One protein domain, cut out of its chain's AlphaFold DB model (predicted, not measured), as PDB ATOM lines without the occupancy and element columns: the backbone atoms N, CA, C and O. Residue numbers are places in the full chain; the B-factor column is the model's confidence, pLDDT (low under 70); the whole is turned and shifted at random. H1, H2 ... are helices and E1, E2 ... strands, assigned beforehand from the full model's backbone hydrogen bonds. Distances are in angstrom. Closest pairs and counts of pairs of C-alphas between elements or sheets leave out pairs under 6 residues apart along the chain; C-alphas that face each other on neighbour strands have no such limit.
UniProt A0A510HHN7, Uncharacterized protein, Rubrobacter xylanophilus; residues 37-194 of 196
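Overview. This is residues 37 to 194 of the 196 residues of an uncharacterized protein of Rubrobacter xylanophilus (UniProt A0A510HHN7). What shape is this? Four short strands stand in a row as two parallel pairs, E1 E2 and E3 E4; the five helices form an arc round one side of that row, and three long links gather where the strands end. What is printed? There are 158 residues with five named helices and four named strands, in the order H1 E1 H2 E2 H3 E3 H4 E4 H5, a mixed class with under half of the residues in named elements. It is compact, with a radius of gyration of the C-alphas of 15.3 A, and spans 45 by 28 by 27 A.

Arrangement. What comes first? H1, residues 48 to 56, touches H2, residues 91 to 103, with residues 99 to 103 of H2 alone; the closest C-alphas, of Tyr 54 and Leu 103, are 7.4 A apart. E1, residues 58 to 62, and E2, residues 106 to 108, are parallel, with N 61 and O 106 at 2.8 A. What follows? H3, residues 114 to 123, touches H2, closest C-alphas Val 97 and Val 120 at 6.8 A, through residues 94 to 98 of H2 alone. E3, residues 129 to 133, and E4, residues 159 to 162, are parallel, with N 130 and O 159 at 2.9 A; the closest C-alphas of E2 and E3, Asp 108 and Ala 130, are 5.4 A apart. Where are the last helices? H4, residues 147 to 155, is close to but not clearly touching H3, closest C-alphas Ala 121 and Ala 152 at 7.9 A. H5, residues 181 to 193, has its closest C-alpha to E4 at Trp 188, 6.3 A from that of Val 162. E1, H2, E2 and E3, H4, E4 are strand-helix-strand units, two parallel neighbour strands with a helix between, each with a right-handed crossover; in the five helices every O i to N i+4 pair is within hydrogen-bond range.

Along the chain. Where do the elements begin and end? H1 begins at C-alpha 48 (14.320, -21.271, 43.557), and H5 ends at C-alpha 193 (4.240, -1.734, 10.241). How long are the longer ones? H2 measures 18.5 A, H5 18.8 A and H3 14.5 A from first to last C-alpha.

Size, cuts and confidence. How far does it reach? The two C-alphas farthest apart, of Ser 48 and Asp 178, are 45.5 A apart, and the printed part has no cut. Which links are long? E1 to H2, E3 to H4 and E4 to H5. Where is confidence low? Residues 45, 47, 55 to 56 and 194 are under 70.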
ATOM      1  N   TYR A  37       9.607 -23.696  28.157       94.75
ATOM      2  CA  TYR A  37       8.416 -24.189  28.852       94.75
ATOM      3  C   TYR A  37       7.219 -23.284  28.581       94.75
ATOM      4  O   TYR A  37       7.293 -22.073  28.769       94.75
ATOM      5  N   GLU A  38       6.109 -23.890  28.171       96.62
ATOM      6  CA  GLU A  38       4.850 -23.210  27.884       96.62
ATOM      7  C   GLU A  38       3.865 -23.461  29.034       96.62
ATOM      8  O   GLU A  38       3.106 -24.431  29.032       96.62
ATOM      9  N   GLY A  39       3.915 -22.591  30.042       95.38
ATOM     10  CA  GLY A  39       3.243 -22.778  31.324       95.38
ATOM     11  C   GLY A  39       4.219 -23.195  32.426       95.38
ATOM     12  O   GLY A  39       5.056 -24.081  32.252       95.38
ATOM     13  N   ALA A  40       4.109 -22.527  33.575       94.31
ATOM     14  CA  ALA A  40       4.987 -22.697  34.731       94.31
ATOM     15  C   ALA A  40       4.434 -23.667  35.795       94.31
ATOM     16  O   ALA A  40       4.869 -23.648  36.942       94.31
ATOM     17  N   GLU A  41       3.450 -24.515  35.479       90.12
ATOM     18  CA  GLU A  41       2.780 -25.377  36.466       90.12
ATOM     19  C   GLU A  41       3.734 -26.333  37.203       90.12
ATOM     20  O   GLU A  41       3.446 -26.751  38.324       90.12
ATOM     21  N   ASN A  42       4.866 -26.675  36.586       84.81
ATOM     22  CA  ASN A  42       5.882 -27.558  37.151       84.81
ATOM     23  C   ASN A  42       6.844 -26.873  38.135       84.81
ATOM     24  O   ASN A  42       7.541 -27.581  38.854       84.81
ATOM     25  N   LEU A  43       6.870 -25.538  38.202       83.94
ATOM     26  CA  LEU A  43       7.778 -24.785  39.074       83.94
ATOM     27  C   LEU A  43       7.335 -24.760  40.552       83.94
ATOM     28  O   LEU A  43       8.087 -24.330  41.419       83.94
ATOM     29  N   GLY A  44       6.116 -25.210  40.880       73.88
ATOM     30  CA  GLY A  44       5.556 -24.996  42.225       73.88
ATOM     31  C   GLY A  44       5.402 -23.495  42.516       73.88
ATOM     32  O   GLY A  44       5.300 -22.741  41.564       73.88
ATOM     33  N   PRO A  45       5.308 -23.024  43.769       69.50
ATOM     34  CA  PRO A  45       5.298 -21.591  44.103       69.50
ATOM     35  C   PRO A  45       6.672 -21.045  44.543       69.50
ATOM     36  O   PRO A  45       6.765 -19.873  44.907       69.50
ATOM     37  N   ASP A  46       7.704 -21.892  44.593       75.44
ATOM     38  CA  ASP A  46       9.038 -21.533  45.075       75.44
ATOM     39  C   ASP A  46       9.902 -21.018  43.908       75.44
ATOM     40  O   ASP A  46      10.180 -21.782  42.982       75.44
ATOM     41  N   PRO A  47      10.345 -19.747  43.924       64.81
ATOM     42  CA  PRO A  47      11.141 -19.178  42.839       64.81
ATOM     43  C   PRO A  47      12.508 -19.857  42.657       64.81
ATOM     44  O   PRO A  47      13.052 -19.808  41.556       64.81
ATOM     45  N   SER A  48      13.046 -20.540  43.678       74.50
ATOM     46  CA  SER A  48      14.320 -21.271  43.557       74.50
ATOM     47  C   SER A  48      14.258 -22.437  42.562       74.50
ATOM     48  O   SER A  48      15.271 -22.785  41.961       74.50
ATOM     49  N   ALA A  49      13.063 -22.971  42.284       77.44
ATOM     50  CA  ALA A  49      12.873 -23.998  41.262       77.44
ATOM     51  C   ALA A  49      13.249 -23.506  39.849       77.44
ATOM     52  O   ALA A  49      13.628 -24.308  38.991       77.44
ATOM     53  N   LEU A  50      13.177 -22.192  39.588       79.25
ATOM     54  CA  LEU A  50      13.618 -21.631  38.311       79.25
ATOM     55  C   LEU A  50      15.148 -21.624  38.193       79.25
ATOM     56  O   LEU A  50      15.660 -21.868  37.101       79.25
ATOM     57  N   GLU A  51      15.878 -21.396  39.291       78.62
ATOM     58  CA  GLU A  51      17.347 -21.455  39.296       78.62
ATOM     59  C   GLU A  51      17.847 -22.861  38.941       78.62
ATOM     60  O   GLU A  51      18.770 -23.003  38.135       78.62
ATOM     61  N   GLU A  52      17.202 -23.899  39.485       77.75
ATOM     62  CA  GLU A  52      17.519 -25.297  39.175       77.75
ATOM     63  C   GLU A  52      17.335 -25.586  37.675       77.75
ATOM     64  O   GLU A  52      18.266 -26.036  37.007       77.75
ATOM     65  N   LEU A  53      16.179 -25.230  37.103       72.75
ATOM     66  CA  LEU A  53      15.900 -25.435  35.674       72.75
ATOM     67  C   LEU A  53      16.783 -24.585  34.748       72.75
ATOM     68  O   LEU A  53      17.139 -25.018  33.645       72.75
ATOM     69  N   TYR A  54      17.143 -23.372  35.170       73.25
ATOM     70  CA  TYR A  54      18.086 -22.529  34.440       73.25
ATOM     71  C   TYR A  54      19.474 -23.177  34.368       73.25
ATOM     72  O   TYR A  54      20.094 -23.190  33.295       73.25
ATOM     73  N   GLY A  55      19.930 -23.754  35.487       69.88
ATOM     74  CA  GLY A  55      21.167 -24.527  35.568       69.88
ATOM     75  C   GLY A  55      21.173 -25.754  34.653       69.88
ATOM     76  O   GLY A  55      22.239 -26.153  34.185       69.88
ATOM     77  N   GLU A  56      20.000 -26.313  34.343       65.94
ATOM     78  CA  GLU A  56      19.879 -27.505  33.504       65.94
ATOM     79  C   GLU A  56      19.924 -27.224  31.999       65.94
ATOM     80  O   GLU A  56      20.576 -28.004  31.319       65.94
ATOM     81  N   VAL A  57      19.267 -26.165  31.489       80.81
ATOM     82  CA  VAL A  57      19.394 -25.574  30.119       80.81
ATOM     83  C   VAL A  57      18.237 -24.612  29.765       80.81
ATOM     84  O   VAL A  57      18.184 -24.101  28.643       80.81
ATOM     85  N   LEU A  58      17.271 -24.357  30.657       86.75
ATOM     86  CA  LEU A  58      16.105 -23.527  30.327       86.75
ATOM     87  C   LEU A  58      16.526 -22.089  29.980       86.75
ATOM     88  O   LEU A  58      17.282 -21.459  30.721       86.75
ATOM     89  N   ARG A  59      16.036 -21.557  28.855       92.44
ATOM     90  CA  ARG A  59      16.320 -20.173  28.417       92.44
ATOM     91  C   ARG A  59      15.068 -19.373  28.064       92.44
ATOM     92  O   ARG A  59      15.162 -18.174  27.823       92.44
ATOM     93  N   SER A  60      13.895 -20.005  28.046       95.31
ATOM     94  CA  SER A  60      12.631 -19.362  27.691       95.31
ATOM     95  C   SER A  60      11.461 -19.958  28.478       95.31
ATOM     96  O   SER A  60      11.384 -21.175  28.642       95.31
ATOM     97  N   LEU A  61      10.544 -19.116  28.950       96.25
ATOM     98  CA  LEU A  61       9.411 -19.513  29.781       96.25
ATOM     99  C   LEU A  61       8.172 -18.665  29.471       96.25
ATOM    100  O   LEU A  61       8.190 -17.447  29.626       96.25
ATOM    101  N   GLY A  62       7.071 -19.311  29.101       97.56
ATOM    102  CA  GLY A  62       5.730 -18.747  29.217       97.56
ATOM    103  C   GLY A  62       5.181 -19.022  30.614       97.56
ATOM    104  O   GLY A  62       5.098 -20.177  31.024       97.56
ATOM    105  N   LEU A  63       4.790 -17.981  31.355       96.56
ATOM    106  CA  LEU A  63       4.291 -18.141  32.731       96.56
ATOM    107  C   LEU A  63       3.017 -18.994  32.788       96.56
ATOM    108  O   LEU A  63       2.776 -19.708  33.761       96.56
ATOM    109  N   VAL A  64       2.190 -18.919  31.747       97.75
ATOM    110  CA  VAL A  64       0.904 -19.611  31.655       97.75
ATOM    111  C   VAL A  64       0.720 -20.189  30.258       97.75
ATOM    112  O   VAL A  64       1.143 -19.594  29.272       97.75
ATOM    113  N   TRP A  65       0.009 -21.309  30.173       98.12
ATOM    114  CA  TRP A  65      -0.725 -21.681  28.961       98.12
ATOM    115  C   TRP A  65      -2.150 -21.096  29.020       98.12
ATOM    116  O   TRP A  65      -2.439 -20.289  29.893       98.12
ATOM    117  N   SER A  66      -3.089 -21.505  28.155       97.62
ATOM    118  CA  SER A  66      -4.527 -21.147  28.200       97.62
ATOM    119  C   SER A  66      -5.288 -21.712  29.420       97.62
ATOM    120  O   SER A  66      -6.380 -22.274  29.295       97.62
ATOM    121  N   ARG A  67      -4.705 -21.607  30.616       95.25
ATOM    122  CA  ARG A  67      -5.276 -21.989  31.907       95.25
ATOM    123  C   ARG A  67      -4.756 -21.045  33.001       95.25
ATOM    124  O   ARG A  67      -3.634 -20.558  32.890       95.25
ATOM    125  N   PRO A  68      -5.533 -20.790  34.066       95.00
ATOM    126  CA  PRO A  68      -4.988 -20.152  35.254       95.00
ATOM    127  C   PRO A  68      -4.041 -21.109  35.982       95.00
ATOM    128  O   PRO A  68      -4.287 -22.319  36.026       95.00
ATOM    129  N   ASN A  69      -2.993 -20.561  36.587       95.31
ATOM    130  CA  ASN A  69      -2.088 -21.293  37.469       95.31
ATOM    131  C   ASN A  69      -1.672 -20.406  38.662       95.31
ATOM    132  O   ASN A  69      -2.316 -19.395  38.941       95.31
ATOM    133  N   ALA A  70      -0.635 -20.796  39.408       94.75
ATOM    134  CA  ALA A  70      -0.181 -20.051  40.586       94.75
ATOM    135  C   ALA A  70       0.372 -18.646  40.265       94.75
ATOM    136  O   ALA A  70       0.469 -17.813  41.168       94.75
ATOM    137  N   TYR A  71       0.715 -18.376  39.005       96.25
ATOM    138  CA  TYR A  71       1.465 -17.200  38.564       96.25
ATOM    139  C   TYR A  71       0.604 -16.169  37.830       96.25
ATOM    140  O   TYR A  71       0.818 -14.967  37.976       96.25
ATOM    141  N   GLY A  72      -0.392 -16.619  37.070       96.88
ATOM    142  CA  GLY A  72      -1.228 -15.736  36.263       96.88
ATOM    143  C   GLY A  72      -2.403 -16.454  35.610       96.88
ATOM    144  O   GLY A  72      -2.817 -17.540  36.029       96.88
ATOM    145  N   HIS A  73      -2.952 -15.835  34.565       98.00
ATOM    146  CA  HIS A  73      -4.249 -16.198  34.010       98.00
ATOM    147  C   HIS A  73      -4.234 -16.190  32.478       98.00
ATOM    148  O   HIS A  73      -4.588 -15.196  31.839       98.00
ATOM    149  N   GLY A  74      -3.929 -17.331  31.861       97.38
ATOM    150  CA  GLY A  74      -3.958 -17.411  30.405       97.38
ATOM    151  C   GLY A  74      -5.350 -17.261  29.792       97.38
ATOM    152  O   GLY A  74      -6.371 -17.629  30.386       97.38
ATOM    153  N   VAL A  75      -5.397 -16.733  28.570       98.00
ATOM    154  CA  VAL A  75      -6.648 -16.545  27.835       98.00
ATOM    155  C   VAL A  75      -7.282 -17.892  27.466       98.00
ATOM    156  O   VAL A  75      -6.593 -18.791  26.986       98.00
ATOM    157  N   PRO A  76      -8.607 -18.057  27.602       97.31
ATOM    158  CA  PRO A  76      -9.305 -19.197  27.017       97.31
ATOM    159  C   PRO A  76      -9.306 -19.074  25.491       97.31
ATOM    160  O   PRO A  76      -9.380 -17.960  24.976       97.31
ATOM    161  N   PHE A  77      -9.324 -20.181  24.750       97.12
ATOM    162  CA  PHE A  77      -9.522 -20.142  23.296       97.12
ATOM    163  C   PHE A  77     -10.959 -19.714  22.967       97.12
ATOM    164  O   PHE A  77     -11.897 -20.498  23.101       97.12
ATOM    165  N   ARG A  78     -11.145 -18.438  22.603       97.69
ATOM    166  CA  ARG A  78     -12.453 -17.845  22.295       97.69
ATOM    167  C   ARG A  78     -12.370 -16.941  21.075       97.69
ATOM    168  O   ARG A  78     -11.426 -16.162  20.937       97.69
ATOM    169  N   PHE A  79     -13.413 -17.002  20.256       97.50
ATOM    170  CA  PHE A  79     -13.576 -16.187  19.065       97.50
ATOM    171  C   PHE A  79     -15.070 -15.865  18.825       97.50
ATOM    172  O   PHE A  79     -15.893 -16.776  18.936       97.50
ATOM    173  N   PRO A  80     -15.433 -14.612  18.488       97.88
ATOM    174  CA  PRO A  80     -14.625 -13.414  18.705       97.88
ATOM    175  C   PRO A  80     -14.496 -13.135  20.211       97.88
ATOM    176  O   PRO A  80     -15.390 -13.446  21.002       97.88
ATOM    177  N   SER A  81     -13.378 -12.561  20.646       98.25
ATOM    178  CA  SER A  81     -13.164 -12.238  22.056       98.25
ATOM    179  C   SER A  81     -12.088 -11.177  22.260       98.25
ATOM    180  O   SER A  81     -11.126 -11.091  21.499       98.25
ATOM    181  N   THR A  82     -12.236 -10.381  23.318       98.00
ATOM    182  CA  THR A  82     -11.143  -9.549  23.838       98.00
ATOM    183  C   THR A  82     -10.098 -10.432  24.536       98.00
ATOM    184  O   THR A  82     -10.466 -11.460  25.109       98.00
ATOM    185  N   PRO A  83      -8.807 -10.060  24.520       97.75
ATOM    186  CA  PRO A  83      -7.789 -10.701  25.353       97.75
ATOM    187  C   PRO A  83      -7.886 -10.346  26.847       97.75
ATOM    188  O   PRO A  83      -7.218 -10.980  27.662       97.75
ATOM    189  N   ASP A  84      -8.680  -9.341  27.235       98.25
ATOM    190  CA  ASP A  84      -8.940  -9.037  28.647       98.25
ATOM    191  C   ASP A  84      -9.964 -10.021  29.221       98.25
ATOM    192  O   ASP A  84     -11.176  -9.796  29.186       98.25
ATOM    193  N   THR A  85      -9.471 -11.165  29.695       97.81
ATOM    194  CA  THR A  85     -10.310 -12.290  30.132       97.81
ATOM    195  C   THR A  85     -10.219 -12.595  31.623       97.81
ATOM    196  O   THR A  85     -10.845 -13.553  32.076       97.81
ATOM    197  N   GLY A  86      -9.453 -11.817  32.392       95.38
ATOM    198  CA  GLY A  86      -9.170 -12.135  33.786       95.38
ATOM    199  C   GLY A  86      -8.439 -11.034  34.562       95.38
ATOM    200  O   GLY A  86      -8.301  -9.904  34.080       95.38
ATOM    201  N   PRO A  87      -8.042 -11.330  35.809       97.94
ATOM    202  CA  PRO A  87      -7.104 -10.511  36.576       97.94
ATOM    203  C   PRO A  87      -5.669 -10.649  36.030       97.94
ATOM    204  O   PRO A  87      -5.416 -11.493  35.176       97.94
ATOM    205  N   GLY A  88      -4.758  -9.797  36.506       98.06
ATOM    206  CA  GLY A  88      -3.333  -9.855  36.156       98.06
ATOM    207  C   GLY A  88      -2.547 -10.881  36.976       98.06
ATOM    208  O   GLY A  88      -3.129 -11.802  37.568       98.06
ATOM    209  N   LEU A  89      -1.230 -10.682  37.036       98.25
ATOM    210  CA  LEU A  89      -0.306 -11.597  37.693       98.25
ATOM    211  C   LEU A  89      -0.613 -11.679  39.190       98.25
ATOM    212  O   LEU A  89      -1.034 -10.710  39.839       98.25
ATOM    213  N   THR A  90      -0.346 -12.845  39.763       97.31
ATOM    214  CA  THR A  90      -0.284 -13.006  41.217       97.31
ATOM    215  C   THR A  90       1.024 -12.412  41.753       97.31
ATOM    216  O   THR A  90       1.918 -12.058  40.985       97.31
ATOM    217  N   ASP A  91       1.177 -12.318  43.077       95.75
ATOM    218  CA  ASP A  91       2.463 -11.911  43.664       95.75
ATOM    219  C   ASP A  91       3.587 -12.888  43.289       95.75
ATOM    220  O   ASP A  91       4.668 -12.451  42.905       95.75
ATOM    221  N   ALA A  92       3.301 -14.194  43.278       94.44
ATOM    222  CA  ALA A  92       4.242 -15.207  42.805       94.44
ATOM    223  C   ALA A  92       4.601 -15.014  41.321       94.44
ATOM    224  O   ALA A  92       5.760 -15.161  40.950       94.44
ATOM    225  N   GLY A  93       3.635 -14.636  40.474       96.12
ATOM    226  CA  GLY A  93       3.886 -14.299  39.069       96.12
ATOM    227  C   GLY A  93       4.829 -13.114  38.906       96.12
ATOM    228  O   GLY A  93       5.743 -13.163  38.089       96.12
ATOM    229  N   ARG A  94       4.653 -12.065  39.717       96.88
ATOM    230  CA  ARG A  94       5.543 -10.897  39.705       96.88
ATOM    231  C   ARG A  94       6.963 -11.255  40.130       96.88
ATOM    232  O   ARG A  94       7.903 -10.798  39.485       96.88
ATOM    233  N   GLU A  95       7.126 -12.068  41.175       94.62
ATOM    234  CA  GLU A  95       8.456 -12.547  41.577       94.62
ATOM    235  C   GLU A  95       9.094 -13.428  40.498       94.62
ATOM    236  O   GLU A  95      10.267 -13.244  40.189       94.62
ATOM    237  N   LEU A  96       8.317 -14.299  39.845       94.94
ATOM    238  CA  LEU A  96       8.814 -15.132  38.749       94.94
ATOM    239  C   LEU A  96       9.331 -14.293  37.569       94.94
ATOM    240  O   LEU A  96      10.391 -14.594  37.033       94.94
ATOM    241  N   VAL A  97       8.648 -13.201  37.199       96.25
ATOM    242  CA  VAL A  97       9.140 -12.273  36.159       96.25
ATOM    243  C   VAL A  97      10.477 -11.646  36.554       96.25
ATOM    244  O   VAL A  97      11.387 -11.562  35.728       96.25
ATOM    245  N   ARG A  98      10.625 -11.206  37.811       94.75
ATOM    246  CA  ARG A  98      11.892 -10.626  38.287       94.75
ATOM    247  C   ARG A  98      13.016 -11.649  38.275       94.75
ATOM    248  O   ARG A  98      14.135 -11.310  37.903       94.75
ATOM    249  N   GLU A  99      12.705 -12.885  38.632       93.25
ATOM    250  CA  GLU A  99      13.665 -13.978  38.625       93.25
ATOM    251  C   GLU A  99      14.093 -14.352  37.200       93.25
ATOM    252  O   GLU A  99      15.284 -14.518  36.939       93.25
ATOM    253  N   CYS A 100      13.158 -14.355  36.242       94.25
ATOM    254  CA  CYS A 100      13.489 -14.476  34.824       94.25
ATOM    255  C   CYS A 100      14.458 -13.376  34.365       94.25
ATOM    256  O   CYS A 100      15.465 -13.692  33.735       94.25
ATOM    257  N   ASN A 101      14.215 -12.108  34.726       93.50
ATOM    258  CA  ASN A 101      15.136 -11.013  34.390       93.50
ATOM    259  C   ASN A 101      16.516 -11.214  35.029       93.50
ATOM    260  O   ASN A 101      17.532 -11.017  34.368       93.50
ATOM    261  N   ARG A 102      16.556 -11.619  36.306       93.19
ATOM    262  CA  ARG A 102      17.801 -11.844  37.055       93.19
ATOM    263  C   ARG A 102      18.661 -12.938  36.418       93.19
ATOM    264  O   ARG A 102      19.880 -12.801  36.379       93.19
ATOM    265  N   LEU A 103      18.029 -14.011  35.942       91.25
ATOM    266  CA  LEU A 103      18.692 -15.164  35.328       91.25
ATOM    267  C   LEU A 103      18.935 -15.006  33.819       91.25
ATOM    268  O   LEU A 103      19.671 -15.799  33.240       91.25
ATOM    269  N   GLY A 104      18.315 -14.023  33.164       91.38
ATOM    270  CA  GLY A 104      18.344 -13.905  31.704       91.38
ATOM    271  C   GLY A 104      17.472 -14.945  30.987       91.38
ATOM    272  O   GLY A 104      17.755 -15.315  29.848       91.38
ATOM    273  N   VAL A 105      16.415 -15.438  31.640       93.88
ATOM    274  CA  VAL A 105      15.394 -16.293  31.014       93.88
ATOM    275  C   VAL A 105      14.388 -15.410  30.278       93.88
ATOM    276  O   VAL A 105      13.796 -14.507  30.862       93.88
ATOM    277  N   LEU A 106      14.151 -15.696  28.995       96.44
ATOM    278  CA  LEU A 106      13.154 -14.987  28.197       96.44
ATOM    279  C   LEU A 106      11.743 -15.248  28.734       96.44
ATOM    280  O   LEU A 106      11.337 -16.406  28.850       96.44
ATOM    281  N   VAL A 107      10.974 -14.183  28.961       98.06
ATOM    282  CA  VAL A 107       9.547 -14.265  29.303       98.06
ATOM    283  C   VAL A 107       8.705 -14.240  28.027       98.06
ATOM    284  O   VAL A 107       8.698 -13.248  27.299       98.06
ATOM    285  N   ASP A 108       7.989 -15.329  27.750       98.69
ATOM    286  CA  ASP A 108       7.056 -15.425  26.626       98.69
ATOM    287  C   ASP A 108       5.656 -14.948  27.031       98.69
ATOM    288  O   ASP A 108       5.031 -15.467  27.957       98.69
ATOM    289  N   LEU A 109       5.161 -13.955  26.299       98.75
ATOM    290  CA  LEU A 109       3.877 -13.289  26.506       98.75
ATOM    291  C   LEU A 109       2.716 -13.987  25.796       98.75
ATOM    292  O   LEU A 109       1.557 -13.581  25.925       98.75
ATOM    293  N   SER A 110       3.014 -15.019  25.012       98.69
ATOM    294  CA  SER A 110       2.001 -15.887  24.431       98.69
ATOM    295  C   SER A 110       1.121 -16.470  25.543       98.69
ATOM    296  O   SER A 110       1.582 -16.737  26.642       98.69
ATOM    297  N   HIS A 111      -0.174 -16.631  25.264       98.69
ATOM    298  CA  HIS A 111      -1.217 -17.071  26.203       98.69
ATOM    299  C   HIS A 111      -1.609 -16.108  27.322       98.69
ATOM    300  O   HIS A 111      -2.757 -16.204  27.757       98.69
ATOM    301  N   LEU A 112      -0.765 -15.164  27.744       98.69
ATOM    302  CA  LEU A 112      -1.139 -14.199  28.781       98.69
ATOM    303  C   LEU A 112      -2.413 -13.434  28.410       98.69
ATOM    304  O   LEU A 112      -2.608 -13.013  27.259       98.69
ATOM    305  N   ASN A 113      -3.281 -13.222  29.403       98.62
ATOM    306  CA  ASN A 113      -4.358 -12.260  29.230       98.62
ATOM    307  C   ASN A 113      -3.814 -10.831  29.197       98.62
ATOM    308  O   ASN A 113      -2.633 -10.562  29.407       98.62
ATOM    309  N   GLU A 114      -4.696  -9.888  28.893       98.62
ATOM    310  CA  GLU A 114      -4.293  -8.499  28.746       98.62
ATOM    311  C   GLU A 114      -3.695  -7.874  30.014       98.62
ATOM    312  O   GLU A 114      -2.729  -7.125  29.911       98.62
ATOM    313  N   LYS A 115      -4.231  -8.173  31.198       98.81
ATOM    314  CA  LYS A 115      -3.697  -7.633  32.454       98.81
ATOM    315  C   LYS A 115      -2.353  -8.262  32.808       98.81
ATOM    316  O   LYS A 115      -1.439  -7.524  33.152       98.81
ATOM    317  N   ASP A 116      -2.209  -9.577  32.633       98.62
ATOM    318  CA  ASP A 116      -0.923 -10.265  32.805       98.62
ATOM    319  C   ASP A 116       0.152  -9.666  31.882       98.62
ATOM    320  O   ASP A 116       1.265  -9.393  32.322       98.62
ATOM    321  N   PHE A 117      -0.187  -9.402  30.612       98.81
ATOM    322  CA  PHE A 117       0.717  -8.758  29.655       98.81
ATOM    323  C   PHE A 117       1.227  -7.405  30.168       98.81
ATOM    324  O   PHE A 117       2.428  -7.142  30.121       98.81
ATOM    325  N   TRP A 118       0.326  -6.541  30.650       98.81
ATOM    326  CA  TRP A 118       0.707  -5.209  31.130       98.81
ATOM    327  C   TRP A 118       1.477  -5.257  32.449       98.81
ATOM    328  O   TRP A 118       2.367  -4.434  32.649       98.81
ATOM    329  N   ASP A 119       1.191  -6.237  33.307       98.81
ATOM    330  CA  ASP A 119       1.981  -6.478  34.512       98.81
ATOM    331  C   ASP A 119       3.416  -6.889  34.151       98.81
ATOM    332  O   ASP A 119       4.357  -6.317  34.697       98.81
ATOM    333  N   VAL A 120       3.612  -7.810  33.193       98.75
ATOM    334  CA  VAL A 120       4.962  -8.154  32.705       98.75
ATOM    335  C   VAL A 120       5.642  -6.927  32.098       98.75
ATOM    336  O   VAL A 120       6.775  -6.624  32.464       98.75
ATOM    337  N   ALA A 121       4.949  -6.183  31.231       98.62
ATOM    338  CA  ALA A 121       5.494  -4.991  30.580       98.62
ATOM    339  C   ALA A 121       5.904  -3.881  31.563       98.62
ATOM    340  O   ALA A 121       6.814  -3.113  31.269       98.62
ATOM    341  N   GLY A 122       5.256  -3.795  32.727       98.44
ATOM    342  CA  GLY A 122       5.628  -2.862  33.792       98.44
ATOM    343  C   GLY A 122       6.751  -3.354  34.713       98.44
ATOM    344  O   GLY A 122       7.230  -2.575  35.535       98.44
ATOM    345  N   LEU A 123       7.144  -4.629  34.618       97.94
ATOM    346  CA  LEU A 123       8.116  -5.269  35.511       97.94
ATOM    347  C   LEU A 123       9.419  -5.671  34.821       97.94
ATOM    348  O   LEU A 123      10.441  -5.774  35.498       97.94
ATOM    349  N   THR A 124       9.384  -5.974  33.523       94.69
ATOM    350  CA  THR A 124      10.566  -6.443  32.798       94.69
ATOM    351  C   THR A 124      11.416  -5.302  32.255       94.69
ATOM    352  O   THR A 124      10.903  -4.296  31.772       94.69
ATOM    353  N   GLU A 125      12.733  -5.480  32.342       88.81
ATOM    354  CA  GLU A 125      13.732  -4.627  31.688       88.81
ATOM    355  C   GLU A 125      14.213  -5.237  30.357       88.81
ATOM    356  O   GLU A 125      14.970  -4.603  29.622       88.81
ATOM    357  N   ALA A 126      13.781  -6.463  30.036       95.69
ATOM    358  CA  ALA A 126      14.098  -7.152  28.792       95.69
ATOM    359  C   ALA A 126      13.061  -6.835  27.694       95.69
ATOM    360  O   ALA A 126      11.918  -6.484  28.006       95.69
ATOM    361  N   PRO A 127      13.413  -6.993  26.402       97.94
ATOM    362  CA  PRO A 127      12.450  -6.859  25.315       97.94
ATOM    363  C   PRO A 127      11.242  -7.787  25.481       97.94
ATOM    364  O   PRO A 127      11.378  -8.957  25.844       97.94
ATOM    365  N   LEU A 128      10.049  -7.280  25.168       98.56
ATOM    366  CA  LEU A 128       8.815  -8.058  25.224       98.56
ATOM    367  C   LEU A 128       8.779  -9.062  24.072       98.56
ATOM    368  O   LEU A 128       9.003  -8.710  22.915       98.56
ATOM    369  N   VAL A 129       8.462 -10.325  24.354       98.69
ATOM    370  CA  VAL A 129       8.430 -11.363  23.318       98.69
ATOM    371  C   VAL A 129       7.128 -12.140  23.377       98.69
ATOM    372  O   VAL A 129       6.799 -12.734  24.392       98.69
ATOM    373  N   ALA A 130       6.407 -12.194  22.262       98.56
ATOM    374  CA  ALA A 130       5.334 -13.158  22.048       98.56
ATOM    375  C   ALA A 130       5.810 -14.175  21.008       98.56
ATOM    376  O   ALA A 130       5.860 -13.874  19.814       98.56
ATOM    377  N   THR A 131       6.195 -15.376  21.441       98.50
ATOM    378  CA  THR A 131       6.784 -16.379  20.538       98.50
ATOM    379  C   THR A 131       5.798 -16.887  19.481       98.50
ATOM    380  O   THR A 131       6.228 -17.282  18.396       98.50
ATOM    381  N   HIS A 132       4.492 -16.864  19.772       98.31
ATOM    382  CA  HIS A 132       3.448 -17.309  18.853       98.31
ATOM    383  C   HIS A 132       2.108 -16.578  19.091       98.31
ATOM    384  O   HIS A 132       1.295 -16.919  19.959       98.31
ATOM    385  N   ALA A 133       1.827 -15.573  18.259       97.88
ATOM    386  CA  ALA A 133       0.563 -14.836  18.262       97.88
ATOM    387  C   ALA A 133       0.211 -14.279  16.872       97.88
ATOM    388  O   ALA A 133       1.045 -14.226  15.971       97.88
ATOM    389  N   GLY A 134      -1.042 -13.862  16.690       97.69
ATOM    390  CA  GLY A 134      -1.506 -13.118  15.520       97.69
ATOM    391  C   GLY A 134      -1.934 -11.685  15.858       97.69
ATOM    392  O   GLY A 134      -1.946 -11.281  17.021       97.69
ATOM    393  N   ALA A 135      -2.320 -10.917  14.836       98.12
ATOM    394  CA  ALA A 135      -2.874  -9.577  14.984       98.12
ATOM    395  C   ALA A 135      -4.392  -9.637  15.226       98.12
ATOM    396  O   ALA A 135      -5.152 -10.159  14.410       98.12
ATOM    397  N   HIS A 136      -4.848  -9.062  16.341       98.44
ATOM    398  CA  HIS A 136      -6.258  -9.091  16.753       98.44
ATOM    399  C   HIS A 136      -7.171  -8.345  15.775       98.44
ATOM    400  O   HIS A 136      -8.291  -8.774  15.523       98.44
ATOM    401  N   ALA A 137      -6.656  -7.279  15.153       97.44
ATOM    402  CA  ALA A 137      -7.373  -6.503  14.143       97.44
ATOM    403  C   ALA A 137      -7.728  -7.308  12.876       97.44
ATOM    404  O   ALA A 137      -8.657  -6.934  12.166       97.44
ATOM    405  N   LEU A 138      -6.994  -8.392  12.588       97.81
ATOM    406  CA  LEU A 138      -7.258  -9.282  11.453       97.81
ATOM    407  C   LEU A 138      -8.106 -10.490  11.853       97.81
ATOM    408  O   LEU A 138      -9.026 -10.852  11.128       97.81
ATOM    409  N   CYS A 139      -7.818 -11.072  13.018       98.25
ATOM    410  CA  CYS A 139      -8.551 -12.194  13.591       98.25
ATOM    411  C   CYS A 139      -8.809 -11.918  15.085       98.25
ATOM    412  O   CYS A 139      -7.872 -12.039  15.887       98.25
ATOM    413  N   PRO A 140     -10.046 -11.566  15.496       98.19
ATOM    414  CA  PRO A 140     -10.371 -11.169  16.871       98.19
ATOM    415  C   PRO A 140     -10.479 -12.356  17.848       98.19
ATOM    416  O   PRO A 140     -11.436 -12.470  18.614       98.19
ATOM    417  N   ALA A 141      -9.496 -13.255  17.837       98.38
ATOM    418  CA  ALA A 141      -9.335 -14.308  18.832       98.38
ATOM    419  C   ALA A 141      -8.718 -13.737  20.116       98.38
ATOM    420  O   ALA A 141      -7.796 -12.924  20.052       98.38
ATOM    421  N   SER A 142      -9.135 -14.226  21.285       98.25
ATOM    422  CA  SER A 142      -8.535 -13.856  22.582       98.25
ATOM    423  C   SER A 142      -7.007 -14.038  22.627       98.25
ATOM    424  O   SER A 142      -6.316 -13.309  23.336       98.25
ATOM    425  N   ARG A 143      -6.463 -14.986  21.848       98.19
ATOM    426  CA  ARG A 143      -5.019 -15.250  21.730       98.19
ATOM    427  C   ARG A 143      -4.240 -14.185  20.962       98.19
ATOM    428  O   ARG A 143      -3.025 -14.131  21.136       98.19
ATOM    429  N   ASN A 144      -4.891 -13.356  20.150       98.50
ATOM    430  CA  ASN A 144      -4.213 -12.412  19.265       98.50
ATOM    431  C   ASN A 144      -3.967 -11.051  19.915       98.50
ATOM    432  O   ASN A 144      -4.767 -10.565  20.713       98.50
ATOM    433  N   LEU A 145      -2.856 -10.417  19.542       98.44
ATOM    434  CA  LEU A 145      -2.363  -9.160  20.099       98.44
ATOM    435  C   LEU A 145      -3.134  -7.964  19.539       98.44
ATOM    436  O   LEU A 145      -3.289  -7.802  18.329       98.44
ATOM    437  N   THR A 146      -3.624  -7.115  20.438       98.06
ATOM    438  CA  THR A 146      -4.256  -5.835  20.096       98.06
ATOM    439  C   THR A 146      -3.195  -4.845  19.617       98.06
ATOM    440  O   THR A 146      -2.026  -4.992  19.969       98.06
ATOM    441  N   GLY A 147      -3.589  -3.809  18.864       96.62
ATOM    442  CA  GLY A 147      -2.654  -2.783  18.367       96.62
ATOM    443  C   GLY A 147      -1.769  -2.199  19.472       96.62
ATOM    444  O   GLY A 147      -0.553  -2.198  19.343       96.62
ATOM    445  N   ARG A 148      -2.362  -1.875  20.631       96.88
ATOM    446  CA  ARG A 148      -1.621  -1.398  21.813       96.88
ATOM    447  C   ARG A 148      -0.563  -2.373  22.339       96.88
ATOM    448  O   ARG A 148       0.478  -1.938  22.810       96.88
ATOM    449  N   ARG A 149      -0.825  -3.684  22.282       97.44
ATOM    450  CA  ARG A 149       0.139  -4.703  22.721       97.44
ATOM    451  C   ARG A 149       1.235  -4.902  21.677       97.44
ATOM    452  O   ARG A 149       2.383  -5.079  22.057       97.44
ATOM    453  N   LEU A 150       0.907  -4.815  20.385       97.69
ATOM    454  CA  LEU A 150       1.908  -4.808  19.312       97.69
ATOM    455  C   LEU A 150       2.835  -3.590  19.424       97.69
ATOM    456  O   LEU A 150       4.046  -3.751  19.352       97.69
ATOM    457  N   ASP A 151       2.292  -2.396  19.667       96.38
ATOM    458  CA  ASP A 151       3.111  -1.195  19.853       96.38
ATOM    459  C   ASP A 151       4.019  -1.305  21.076       96.38
ATOM    460  O   ASP A 151       5.204  -1.026  20.959       96.38
ATOM    461  N   ALA A 152       3.512  -1.792  22.214       97.50
ATOM    462  CA  ALA A 152       4.346  -2.017  23.394       97.50
ATOM    463  C   ALA A 152       5.505  -2.986  23.109       97.50
ATOM    464  O   ALA A 152       6.634  -2.733  23.520       97.50
ATOM    465  N   ILE A 153       5.247  -4.070  22.365       97.81
ATOM    466  CA  ILE A 153       6.302  -5.008  21.965       97.81
ATOM    467  C   ILE A 153       7.329  -4.312  21.067       97.81
ATOM    468  O   ILE A 153       8.526  -4.417  21.327       97.81
ATOM    469  N   ARG A 154       6.888  -3.557  20.056       96.00
ATOM    470  CA  ARG A 154       7.780  -2.790  19.173       96.00
ATOM    471  C   ARG A 154       8.634  -1.794  19.958       96.00
ATOM    472  O   ARG A 154       9.840  -1.731  19.750       96.00
ATOM    473  N   ASP A 155       8.013  -1.026  20.846       96.31
ATOM    474  CA  ASP A 155       8.669   0.046  21.594       96.31
ATOM    475  C   ASP A 155       9.687  -0.508  22.616       96.31
ATOM    476  O   ASP A 155      10.597   0.209  23.024       96.31
ATOM    477  N   SER A 156       9.576  -1.795  22.973       96.88
ATOM    478  CA  SER A 156      10.556  -2.535  23.785       96.88
ATOM    479  C   SER A 156      11.705  -3.184  22.990       96.88
ATOM    480  O   SER A 156      12.492  -3.916  23.581       96.88
ATOM    481  N   ASP A 157      11.792  -2.964  21.669       96.38
ATOM    482  CA  ASP A 157      12.689  -3.698  20.746       96.38
ATOM    483  C   ASP A 157      12.452  -5.223  20.768       96.38
ATOM    484  O   ASP A 157      13.361  -6.052  20.702       96.38
ATOM    485  N   GLY A 158      11.179  -5.589  20.936       97.12
ATOM    486  CA  GLY A 158      10.711  -6.950  21.134       97.12
ATOM    487  C   GLY A 158      10.464  -7.744  19.853       97.12
ATOM    488  O   GLY A 158      10.749  -7.318  18.732       97.12
ATOM    489  N   MET A 159       9.866  -8.926  20.013       97.00
ATOM    490  CA  MET A 159       9.583  -9.843  18.905       97.00
ATOM    491  C   MET A 159       8.172 -10.427  18.983       97.00
ATOM    492  O   MET A 159       7.726 -10.887  20.033       97.00
ATOM    493  N   VAL A 160       7.508 -10.512  17.827       98.19
ATOM    494  CA  VAL A 160       6.317 -11.347  17.631       98.19
ATOM    495  C   VAL A 160       6.621 -12.446  16.617       98.19
ATOM    496  O   VAL A 160       6.956 -12.164  15.465       98.19
ATOM    497  N   GLY A 161       6.465 -13.703  17.029       97.38
ATOM    498  CA  GLY A 161       6.395 -14.839  16.116       97.38
ATOM    499  C   GLY A 161       4.960 -15.040  15.632       97.38
ATOM    500  O   GLY A 161       4.041 -15.194  16.434       97.38
ATOM    501  N   VAL A 162       4.750 -15.026  14.314       96.62
ATOM    502  CA  VAL A 162       3.416 -15.236  13.733       96.62
ATOM    503  C   VAL A 162       3.004 -16.697  13.910       96.62
ATOM    504  O   VAL A 162       3.682 -17.597  13.420       96.62
ATOM    505  N   ASN A 163       1.891 -16.930  14.609       96.38
ATOM    506  CA  ASN A 163       1.324 -18.269  14.794       96.38
ATOM    507  C   ASN A 163       0.662 -18.769  13.497       96.38
ATOM    508  O   ASN A 163      -0.011 -17.999  12.819       96.38
ATOM    509  N   PHE A 164       0.838 -20.050  13.165       96.44
ATOM    510  CA  PHE A 164       0.283 -20.673  11.956       96.44
ATOM    511  C   PHE A 164      -1.044 -21.415  12.185       96.44
ATOM    512  O   PHE A 164      -1.601 -21.963  11.240       96.44
ATOM    513  N   ALA A 165      -1.575 -21.427  13.410       96.75
ATOM    514  CA  ALA A 165      -2.894 -21.987  13.688       96.75
ATOM    515  C   ALA A 165      -3.987 -21.195  12.948       96.75
ATOM    516  O   ALA A 165      -4.149 -19.991  13.172       96.75
ATOM    517  N   ALA A 166      -4.755 -21.876  12.091       97.25
ATOM    518  CA  ALA A 166      -5.739 -21.258  11.202       97.25
ATOM    519  C   ALA A 166      -6.795 -20.445  11.967       97.25
ATOM    520  O   ALA A 166      -7.066 -19.296  11.608       97.25
ATOM    521  N   GLY A 167      -7.280 -20.972  13.098       97.25
ATOM    522  CA  GLY A 167      -8.237 -20.277  13.968       97.25
ATOM    523  C   GLY A 167      -7.728 -18.966  14.588       97.25
ATOM    524  O   GLY A 167      -8.514 -18.212  15.161       97.25
ATOM    525  N   PHE A 168      -6.426 -18.666  14.479       97.62
ATOM    526  CA  PHE A 168      -5.816 -17.401  14.912       97.62
ATOM    527  C   PHE A 168      -5.337 -16.519  13.750       97.62
ATOM    528  O   PHE A 168      -4.832 -15.421  13.997       97.62
ATOM    529  N   LEU A 169      -5.506 -16.963  12.506       97.62
ATOM    530  CA  LEU A 169      -5.143 -16.227  11.293       97.62
ATOM    531  C   LEU A 169      -6.371 -15.734  10.538       97.62
ATOM    532  O   LEU A 169      -6.404 -14.609  10.047       97.62
ATOM    533  N   ARG A 170      -7.389 -16.584  10.426       97.44
ATOM    534  CA  ARG A 170      -8.522 -16.286   9.567       97.44
ATOM    535  C   ARG A 170      -9.442 -15.239  10.196       97.44
ATOM    536  O   ARG A 170      -9.766 -15.342  11.380       97.44
ATOM    537  N   PRO A 171      -9.983 -14.297   9.405       97.19
ATOM    538  CA  PRO A 171     -10.953 -13.320   9.902       97.19
ATOM    539  C   PRO A 171     -12.246 -13.921  10.466       97.19
ATOM    540  O   PRO A 171     -12.966 -13.231  11.183       97.19
ATOM    541  N   ASP A 172     -12.557 -15.176  10.129       97.25
ATOM    542  CA  ASP A 172     -13.718 -15.925  10.618       97.25
ATOM    543  C   ASP A 172     -13.405 -16.828  11.828       97.25
ATOM    544  O   ASP A 172     -14.325 -17.419  12.391       97.25
ATOM    545  N   GLY A 173     -12.134 -16.920  12.244       96.56
ATOM    546  CA  GLY A 173     -11.691 -17.756  13.360       96.56
ATOM    547  C   GLY A 173     -11.828 -19.263  13.123       96.56
ATOM    548  O   GLY A 173     -11.721 -20.033  14.079       96.56
ATOM    549  N   CYS A 174     -12.089 -19.700  11.886       96.44
ATOM    550  CA  CYS A 174     -12.216 -21.117  11.555       96.44
ATOM    551  C   CYS A 174     -10.860 -21.828  11.645       96.44
ATOM    552  O   CYS A 174      -9.835 -21.294  11.230       96.44
ATOM    553  N   ASP A 175     -10.857 -23.058  12.148       95.25
ATOM    554  CA  ASP A 175      -9.671 -23.912  12.126       95.25
ATOM    555  C   ASP A 175      -9.707 -24.782  10.862       95.25
ATOM    556  O   ASP A 175     -10.292 -25.863  10.850       95.25
ATOM    557  N   ASP A 176      -9.195 -24.223   9.765       95.56
ATOM    558  CA  ASP A 176      -9.230 -24.808   8.421       95.56
ATOM    559  C   ASP A 176      -7.809 -24.910   7.849       95.56
ATOM    560  O   ASP A 176      -7.119 -23.899   7.686       95.56
ATOM    561  N   GLU A 177      -7.369 -26.128   7.540       91.38
ATOM    562  CA  GLU A 177      -6.039 -26.402   6.986       91.38
ATOM    563  C   GLU A 177      -5.854 -25.810   5.578       91.38
ATOM    564  O   GLU A 177      -4.730 -25.469   5.208       91.38
ATOM    565  N   ASP A 178      -6.943 -25.568   4.836       94.81
ATOM    566  CA  ASP A 178      -6.924 -24.913   3.520       94.81
ATOM    567  C   ASP A 178      -6.798 -23.372   3.628       94.81
ATOM    568  O   ASP A 178      -7.150 -22.616   2.716       94.81
ATOM    569  N   THR A 179      -6.277 -22.867   4.754       96.06
ATOM    570  CA  THR A 179      -6.013 -21.439   4.967       96.06
ATOM    571  C   THR A 179      -4.914 -20.936   4.026       96.06
ATOM    572  O   THR A 179      -3.786 -21.437   4.064       96.06
ATOM    573  N   PRO A 180      -5.180 -19.897   3.211       95.25
ATOM    574  CA  PRO A 180      -4.169 -19.340   2.323       95.25
ATOM    575  C   PRO A 180      -2.966 -18.790   3.097       95.25
ATOM    576  O   PRO A 180      -3.124 -18.067   4.080       95.25
ATOM    577  N   LEU A 181      -1.753 -19.022   2.581       95.12
ATOM    578  CA  LEU A 181      -0.515 -18.439   3.128       95.12
ATOM    579  C   LEU A 181      -0.551 -16.901   3.184       95.12
ATOM    580  O   LEU A 181       0.186 -16.286   3.953       95.12
ATOM    581  N   GLU A 182      -1.413 -16.270   2.388       96.38
ATOM    582  CA  GLU A 182      -1.618 -14.826   2.429       96.38
ATOM    583  C   GLU A 182      -2.159 -14.349   3.785       96.38
ATOM    584  O   GLU A 182      -1.769 -13.274   4.234       96.38
ATOM    585  N   GLU A 183      -2.943 -15.156   4.507       95.94
ATOM    586  CA  GLU A 183      -3.371 -14.798   5.868       95.94
ATOM    587  C   GLU A 183      -2.176 -14.725   6.833       95.94
ATOM    588  O   GLU A 183      -2.070 -13.788   7.629       95.94
ATOM    589  N   ILE A 184      -1.189 -15.618   6.688       94.31
ATOM    590  CA  ILE A 184       0.077 -15.547   7.440       94.31
ATOM    591  C   ILE A 184       0.826 -14.251   7.093       94.31
ATOM    592  O   ILE A 184       1.271 -13.520   7.984       94.31
ATOM    593  N   ALA A 185       0.941 -13.925   5.801       95.56
ATOM    594  CA  ALA A 185       1.631 -12.720   5.338       95.56
ATOM    595  C   ALA A 185       0.950 -11.424   5.821       95.56
ATOM    596  O   ALA A 185       1.629 -10.453   6.179       95.56
ATOM    597  N   ARG A 186      -0.386 -11.394   5.893       96.25
ATOM    598  CA  ARG A 186      -1.152 -10.260   6.441       96.25
ATOM    599  C   ARG A 186      -0.856 -10.039   7.923       96.25
ATOM    600  O   ARG A 186      -0.643  -8.900   8.343       96.25
ATOM    601  N   HIS A 187      -0.773 -11.112   8.706       96.31
ATOM    602  CA  HIS A 187      -0.388 -11.034  10.117       96.31
ATOM    603  C   HIS A 187       1.051 -10.529  10.292       96.31
ATOM    604  O   HIS A 187       1.286  -9.615  11.085       96.31
ATOM    605  N   TRP A 188       1.997 -11.047   9.502       92.81
ATOM    606  CA  TRP A 188       3.394 -10.596   9.526       92.81
ATOM    607  C   TRP A 188       3.544  -9.113   9.160       92.81
ATOM    608  O   TRP A 188       4.215  -8.355   9.862       92.81
ATOM    609  N   THR A 189       2.874  -8.666   8.094       92.25
ATOM    610  CA  THR A 189       2.947  -7.264   7.655       92.25
ATOM    611  C   THR A 189       2.314  -6.304   8.661       92.25
ATOM    612  O   THR A 189       2.861  -5.221   8.875       92.25
ATOM    613  N   THR A 190       1.222  -6.699   9.321       91.31
ATOM    614  CA  THR A 190       0.580  -5.901  10.383       91.31
ATOM    615  C   THR A 190       1.515  -5.690  11.571       91.31
ATOM    616  O   THR A 190       1.626  -4.574  12.067       91.31
ATOM    617  N   TRP A 191       2.249  -6.728  11.983       84.69
ATOM    618  CA  TRP A 191       3.295  -6.603  13.000       84.69
ATOM    619  C   TRP A 191       4.423  -5.658  12.545       84.69
ATOM    620  O   TRP A 191       4.759  -4.713  13.252       84.69
ATOM    621  N   SER A 192       4.948  -5.841  11.328       77.06
ATOM    622  CA  SER A 192       6.104  -5.072  10.830       77.06
ATOM    623  C   SER A 192       5.866  -3.565  10.652       77.06
ATOM    624  O   SER A 192       6.822  -2.794  10.595       77.06
ATOM    625  N   ARG A 193       4.605  -3.134  10.517       78.50
ATOM    626  CA  ARG A 193       4.240  -1.734  10.241       78.50
ATOM    627  C   ARG A 193       3.904  -0.930  11.500       78.50
ATOM    628  O   ARG A 193       3.806   0.290  11.405       78.50
ATOM    629  N   GLY A 194       3.775  -1.583  12.658       59.19
ATOM    630  CA  GLY A 194       3.220  -0.967  13.863       59.19
ATOM    631  C   GLY A 194       1.708  -0.753  13.769       59.19
ATOM    632  O   GLY A 194       1.123  -0.893  12.691       59.19
TER     633      GLY A 194